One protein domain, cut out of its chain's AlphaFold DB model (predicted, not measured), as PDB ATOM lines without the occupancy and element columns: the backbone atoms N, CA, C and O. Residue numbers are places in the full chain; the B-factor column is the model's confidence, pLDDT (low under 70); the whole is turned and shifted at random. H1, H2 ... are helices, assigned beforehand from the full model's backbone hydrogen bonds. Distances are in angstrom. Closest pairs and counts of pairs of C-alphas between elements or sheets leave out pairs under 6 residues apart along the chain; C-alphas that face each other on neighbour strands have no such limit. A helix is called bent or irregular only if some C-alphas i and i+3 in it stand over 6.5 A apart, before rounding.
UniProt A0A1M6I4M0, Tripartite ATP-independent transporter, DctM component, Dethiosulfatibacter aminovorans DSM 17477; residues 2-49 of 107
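AT A GLANCE: This is residues 2 to 49 of the 107 residues of the protein "Tripartite ATP-independent transporter, DctM component" of Dethiosulfatibacter aminovorans DSM 17477 (UniProt A0A1M6I4M0). A long helix H1 and a shorter helix H2 make an open V, the chain folding back through a long loop at its closed end. Residues 2 to 12, of which 3 to 12 belong to H1, stick out free. The printed part has 48 residues with two named helices, H1 then H2, and no named strand: all helix. It is only just loose, close to compact, with a radius of gyration of the C-alphas of 11.9 A and spans of 31 by 26 by 16 A.

HOW THE PARTS SIT: H1, residues 3 to 21, has a kink of 37 degrees near residue 15 and is irregular, with C-alphas 17 and 20 7.3 A apart. H2, residues 33 to 41, is close to H1 but not clearly touching; their closest C-alphas, those of Lys 17 and Ile 33, are 7.3 A apart. They run opposite ways at a steep tilt of 39 degrees. Every O i to N i+4 pair is within hydrogen-bond range in H2, and 13 of 15 in H1.

IN THESE COORDINATES: H1 begins at C-alpha 3 (-53.730, -42.796, -7.216) and measures 27.1 A from first to last C-alpha. H2 measures 12.3 A and ends at C-alpha 41 (-42.889, -48.729, 11.623).

THE WHOLE: The farthest C-alphas, Gly 2 and Gly 24, are 33.0 A apart. The printed part has no cut; the 11-residue link is long. Residues 21, 23, 25 to 27 and 29 have pLDDT under 70.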
ATOM      1  N   GLY A   2     -55.602 -46.489  -8.157       81.88
ATOM      2  CA  GLY A   2     -54.886 -46.450  -6.858       81.88
ATOM      3  C   GLY A   2     -54.295 -45.086  -6.474       81.88
ATOM      4  O   GLY A   2     -53.859 -44.887  -5.346       81.88
ATOM      5  N   TRP A   3     -54.300 -44.132  -7.405       90.00
ATOM      6  CA  TRP A   3     -53.730 -42.796  -7.216       90.00
ATOM      7  C   TRP A   3     -54.343 -41.969  -6.069       90.00
ATOM      8  O   TRP A   3     -53.576 -41.287  -5.393       90.00
ATOM      9  N   PRO A   4     -55.661 -42.029  -5.783       90.88
ATOM     10  CA  PRO A   4     -56.246 -41.237  -4.698       90.88
ATOM     11  C   PRO A   4     -55.625 -41.535  -3.328       90.88
ATOM     12  O   PRO A   4     -55.329 -40.611  -2.576       90.88
ATOM     13  N   LEU A   5     -55.356 -42.811  -3.031       87.44
ATOM     14  CA  LEU A   5     -54.751 -43.224  -1.761       87.44
ATOM     15  C   LEU A   5     -53.322 -42.682  -1.619       87.44
ATOM     16  O   LEU A   5     -52.936 -42.217  -0.550       87.44
ATOM     17  N   VAL A   6     -52.557 -42.697  -2.714       89.06
ATOM     18  CA  VAL A   6     -51.179 -42.186  -2.745       89.06
ATOM     19  C   VAL A   6     -51.156 -40.680  -2.506       89.06
ATOM     20  O   VAL A   6     -50.342 -40.203  -1.721       89.06
ATOM     21  N   ILE A   7     -52.075 -39.934  -3.128       92.38
ATOM     22  CA  ILE A   7     -52.179 -38.483  -2.928       92.38
ATOM     23  C   ILE A   7     -52.482 -38.171  -1.459       92.38
ATOM     24  O   ILE A   7     -51.794 -37.346  -0.868       92.38
ATOM     25  N   VAL A   8     -53.465 -38.850  -0.859       90.12
ATOM     26  CA  VAL A   8     -53.839 -38.638   0.551       90.12
ATOM     27  C   VAL A   8     -52.696 -39.010   1.500       90.12
ATOM     28  O   VAL A   8     -52.421 -38.283   2.451       90.12
ATOM     29  N   ALA A   9     -51.988 -40.111   1.238       86.50
ATOM     30  CA  ALA A   9     -50.838 -40.505   2.045       86.50
ATOM     31  C   ALA A   9     -49.703 -39.471   1.964       86.50
ATOM     32  O   ALA A   9     -49.119 -39.105   2.984       86.50
ATOM     33  N   LEU A  10     -49.411 -38.956   0.766       88.31
ATOM     34  CA  LEU A  10     -48.375 -37.943   0.567       88.31
ATOM     35  C   LEU A  10     -48.724 -36.615   1.240       88.31
ATOM     36  O   LEU A  10     -47.851 -36.011   1.860       88.31
ATOM     37  N   THR A  11     -49.978 -36.162   1.164       88.12
ATOM     38  CA  THR A  11     -50.401 -34.927   1.842       88.12
ATOM     39  C   THR A  11     -50.387 -35.083   3.360       88.12
ATOM     40  O   THR A  11     -49.936 -34.170   4.050       88.12
ATOM     41  N   ALA A  12     -50.780 -36.244   3.890       85.44
ATOM     42  CA  ALA A  12     -50.701 -36.541   5.318       85.44
ATOM     43  C   ALA A  12     -49.247 -36.595   5.827       85.44
ATOM     44  O   ALA A  12     -48.937 -36.029   6.875       85.44
ATOM     45  N   LEU A  13     -48.328 -37.206   5.070       84.25
ATOM     46  CA  LEU A  13     -46.898 -37.219   5.404       84.25
ATOM     47  C   LEU A  13     -46.269 -35.824   5.309       84.25
ATOM     48  O   LEU A  13     -45.464 -35.445   6.162       84.25
ATOM     49  N   ALA A  14     -46.652 -35.038   4.300       84.56
ATOM     50  CA  ALA A  14     -46.234 -33.645   4.192       84.56
ATOM     51  C   ALA A  14     -46.726 -32.837   5.402       84.56
ATOM     52  O   ALA A  14     -45.946 -32.088   5.986       84.56
ATOM     53  N   TYR A  15     -47.970 -33.042   5.838       82.69
ATOM     54  CA  TYR A  15     -48.502 -32.421   7.047       82.69
ATOM     55  C   TYR A  15     -47.728 -32.843   8.301       82.69
ATOM     56  O   TYR A  15     -47.307 -31.976   9.052       82.69
ATOM     57  N   ALA A  16     -47.419 -34.130   8.483       78.25
ATOM     58  CA  ALA A  16     -46.636 -34.596   9.632       78.25
ATOM     59  C   ALA A  16     -45.233 -33.956   9.717       78.25
ATOM     60  O   ALA A  16     -44.707 -33.750  10.812       78.25
ATOM     61  N   LYS A  17     -44.622 -33.620   8.571       76.62
ATOM     62  CA  LYS A  17     -43.306 -32.963   8.505       76.62
ATOM     63  C   LYS A  17     -43.380 -31.437   8.616       76.62
ATOM     64  O   LYS A  17     -42.524 -30.836   9.256       76.62
ATOM     65  N   PHE A  18     -44.354 -30.802   7.966       79.12
ATOM     66  CA  PHE A  18     -44.443 -29.341   7.843       79.12
ATOM     67  C   PHE A  18     -45.500 -28.700   8.753       79.12
ATOM     68  O   PHE A  18     -45.576 -27.476   8.819       79.12
ATOM     69  N   GLY A  19     -46.283 -29.484   9.495       72.81
ATOM     70  CA  GLY A  19     -47.354 -28.992  10.367       72.81
ATOM     71  C   GLY A  19     -46.866 -28.185  11.571       72.81
ATOM     72  O   GLY A  19     -47.652 -27.463  12.172       72.81
ATOM     73  N   HIS A  20     -45.562 -28.207  11.868       73.56
ATOM     74  CA  HIS A  20     -44.947 -27.259  12.801       73.56
ATOM     75  C   HIS A  20     -45.009 -25.804  12.314       73.56
ATOM     76  O   HIS A  20     -45.163 -24.893  13.125       73.56
ATOM     77  N   LEU A  21     -44.916 -25.575  11.000       69.75
ATOM     78  CA  LEU A  21     -44.890 -24.227  10.431       69.75
ATOM     79  C   LEU A  21     -46.286 -23.586  10.358       69.75
ATOM     80  O   LEU A  21     -46.395 -22.436   9.941       69.75
ATOM     81  N   ILE A  22     -47.350 -24.306  10.730       74.69
ATOM     82  CA  ILE A  22     -48.731 -23.821  10.670       74.69
ATOM     83  C   ILE A  22     -49.088 -23.172  12.020       74.69
ATOM     84  O   ILE A  22     -49.253 -23.886  13.009       74.69
ATOM     85  N   PRO A  23     -49.233 -21.835  12.103       62.94
ATOM     86  CA  PRO A  23     -49.659 -21.174  13.332       62.94
ATOM     87  C   PRO A  23     -51.164 -21.385  13.571       62.94
ATOM     88  O   PRO A  23     -51.984 -21.131  12.691       62.94
ATOM     89  N   GLY A  24     -51.541 -21.831  14.773       72.50
ATOM     90  CA  GLY A  24     -52.938 -22.032  15.186       72.50
ATOM     91  C   GLY A  24     -53.190 -23.406  15.813       72.50
ATOM     92  O   GLY A  24     -52.260 -24.172  16.042       72.50
ATOM     93  N   ALA A  25     -54.457 -23.741  16.075       68.38
ATOM     94  CA  ALA A  25     -54.863 -25.011  16.704       68.38
ATOM     95  C   ALA A  25     -54.579 -26.266  15.850       68.38
ATOM     96  O   ALA A  25     -54.645 -27.383  16.355       68.38
ATOM     97  N   LEU A  26     -54.275 -26.079  14.562       65.75
ATOM     98  CA  LEU A  26     -53.874 -27.140  13.637       65.75
ATOM     99  C   LEU A  26     -52.347 -27.361  13.625       65.75
ATOM    100  O   LEU A  26     -51.879 -28.352  13.084       65.75
ATOM    101  N   GLY A  27     -51.555 -26.473  14.229       65.88
ATOM    102  CA  GLY A  27     -50.109 -26.651  14.331       65.88
ATOM    103  C   GLY A  27     -49.735 -27.676  15.400       65.88
ATOM    104  O   GLY A  27     -50.229 -27.614  16.526       65.88
ATOM    105  N   HIS A  28     -48.829 -28.599  15.082       74.62
ATOM    106  CA  HIS A  28     -48.250 -29.524  16.063       74.62
ATOM    107  C   HIS A  28     -46.793 -29.158  16.377       74.62
ATOM    108  O   HIS A  28     -46.144 -28.421  15.640       74.62
ATOM    109  N   LYS A  29     -46.241 -29.673  17.486       67.69
ATOM    110  CA  LYS A  29     -44.806 -29.506  17.790       67.69
ATOM    111  C   LYS A  29     -43.941 -30.134  16.691       67.69
ATOM    112  O   LYS A  29     -44.384 -31.066  16.018       67.69
ATOM    113  N   GLU A  30     -42.715 -29.637  16.527       71.00
ATOM    114  CA  GLU A  30     -41.737 -30.239  15.615       71.00
ATOM    115  C   GLU A  30     -41.568 -31.727  15.923       71.00
ATOM    116  O   GLU A  30     -41.139 -32.114  17.013       71.00
ATOM    117  N   TYR A  31     -41.923 -32.567  14.953       74.19
ATOM    118  CA  TYR A  31     -41.601 -33.981  14.981       74.19
ATOM    119  C   TYR A  31     -40.318 -34.199  14.185       74.19
ATOM    120  O   TYR A  31     -40.258 -33.925  12.987       74.19
ATOM    121  N   THR A  32     -39.289 -34.725  14.843       79.56
ATOM    122  CA  THR A  32     -38.088 -35.205  14.156       79.56
ATOM    123  C   THR A  32     -38.475 -36.307  13.168       79.56
ATOM    124  O   THR A  32     -39.312 -37.153  13.484       79.56
ATOM    125  N   ILE A  33     -37.832 -36.351  11.998       76.00
ATOM    126  CA  ILE A  33     -38.061 -37.393  10.975       76.00
ATOM    127  C   ILE A  33     -37.944 -38.800  11.581       76.00
ATOM    128  O   ILE A  33     -38.764 -39.664  11.286       76.00
ATOM    129  N   THR A  34     -36.990 -39.004  12.492       80.56
ATOM    130  CA  THR A  34     -36.820 -40.253  13.245       80.56
ATOM    131  C   THR A  34     -38.100 -40.674  13.964       80.56
ATOM    132  O   THR A  34     -38.513 -41.818  13.842       80.56
ATOM    133  N   ARG A  35     -38.798 -39.740  14.620       81.75
ATOM    134  CA  ARG A  35     -40.044 -40.024  15.340       81.75
ATOM    135  C   ARG A  35     -41.197 -40.370  14.399       81.75
ATOM    136  O   ARG A  35     -42.019 -41.213  14.737       81.75
ATOM    137  N   ILE A  36     -41.261 -39.744  13.223       82.81
ATOM    138  CA  ILE A  36     -42.269 -40.075  12.202       82.81
ATOM    139  C   ILE A  36     -42.044 -41.503  11.697       82.81
ATOM    140  O   ILE A  36     -42.991 -42.280  11.602       82.81
ATOM    141  N   ILE A  37     -40.791 -41.870  11.416       83.12
ATOM    142  CA  ILE A  37     -40.431 -43.220  10.967       83.12
ATOM    143  C   ILE A  37     -40.724 -44.246  12.067       83.12
ATOM    144  O   ILE A  37     -41.366 -45.257  11.792       83.12
ATOM    145  N   GLU A  38     -40.324 -43.974  13.310       84.81
ATOM    146  CA  GLU A  38     -40.627 -44.832  14.460       84.81
ATOM    147  C   GLU A  38     -42.134 -45.043  14.613       84.81
ATOM    148  O   GLU A  38     -42.579 -46.172  14.770       84.81
ATOM    149  N   HIS A  39     -42.946 -43.995  14.485       84.88
ATOM    150  CA  HIS A  39     -44.397 -44.131  14.588       84.88
ATOM    151  C   HIS A  39     -45.019 -44.872  13.391       84.88
ATOM    152  O   HIS A  39     -46.006 -45.584  13.535       84.88
ATOM    153  N   MET A  40     -44.434 -44.766  12.198       85.19
ATOM    154  CA  MET A  40     -44.918 -45.495  11.021       85.19
ATOM    155  C   MET A  40     -44.543 -46.985  11.038       85.19
ATOM    156  O   MET A  40     -45.279 -47.792  10.469       85.19
ATOM    157  N   PHE A  41     -43.418 -47.358  11.655       83.25
ATOM    158  CA  PHE A  41     -42.889 -48.729  11.623       83.25
ATOM    159  C   PHE A  41     -43.039 -49.496  12.938       83.25
ATOM    160  O   PHE A  41     -43.221 -50.708  12.907       83.25
ATOM    161  N   LEU A  42     -42.940 -48.828  14.086       81.75
ATOM    162  CA  LEU A  42     -42.930 -49.475  15.404       81.75
ATOM    163  C   LEU A  42     -44.296 -49.440  16.098       81.75
ATOM    164  O   LEU A  42     -44.509 -50.171  17.061       81.75
ATOM    165  N   THR A  43     -45.225 -48.611  15.621       82.00
ATOM    166  CA  THR A  43     -46.580 -48.503  16.175       82.00
ATOM    167  C   THR A  43     -47.586 -49.314  15.349       82.00
ATOM    168  O   THR A  43     -47.525 -49.365  14.121       82.00
ATOM    169  N   SER A  44     -48.570 -49.901  16.037       75.56
ATOM    170  CA  SER A  44     -49.660 -50.707  15.456       75.56
ATOM    171  C   SER A  44     -50.696 -49.914  14.642       75.56
ATOM    172  O   SER A  44     -51.651 -50.491  14.131       75.56
ATOM    173  N   GLU A  45     -50.536 -48.598  14.525       79.62
ATOM    174  CA  GLU A  45     -51.350 -47.715  13.674       79.62
ATOM    175  C   GLU A  45     -50.617 -47.315  12.381       79.62
ATOM    176  O   GLU A  45     -51.182 -46.640  11.523       79.62
ATOM    177  N   GLY A  46     -49.354 -47.728  12.235       81.31
ATOM    178  CA  GLY A  46     -48.533 -47.429  11.073       81.31
ATOM    179  C   GLY A  46     -48.722 -48.413   9.917       81.31
ATOM    180  O   GLY A  46     -49.779 -49.016   9.733       81.31
ATOM    181  N   ILE A  47     -47.667 -48.608   9.126       82.94
ATOM    182  CA  ILE A  47     -47.687 -49.465   7.928       82.94
ATOM    183  C   ILE A  47     -48.011 -50.921   8.300       82.94
ATOM    184  O   ILE A  47     -48.786 -51.576   7.606       82.94
ATOM    185  N   TYR A  48     -47.485 -51.402   9.430       85.00
ATOM    186  CA  TYR A  48     -47.779 -52.730   9.990       85.00
ATOM    187  C   TYR A  48     -49.055 -52.793  10.824       85.00
ATOM    188  O   TYR A  48     -49.262 -53.753  11.564       85.00
ATOM    189  N   GLY A  49     -49.905 -51.775  10.734       83.75
ATOM    190  CA  GLY A  49     -51.120 -51.716  11.518       83.75
ATOM    191  C   GLY A  49     -52.217 -52.656  11.032       83.75
ATOM    192  O   GLY A  49     -51.981 -53.727  10.469       83.75
TER     193      GLY A  49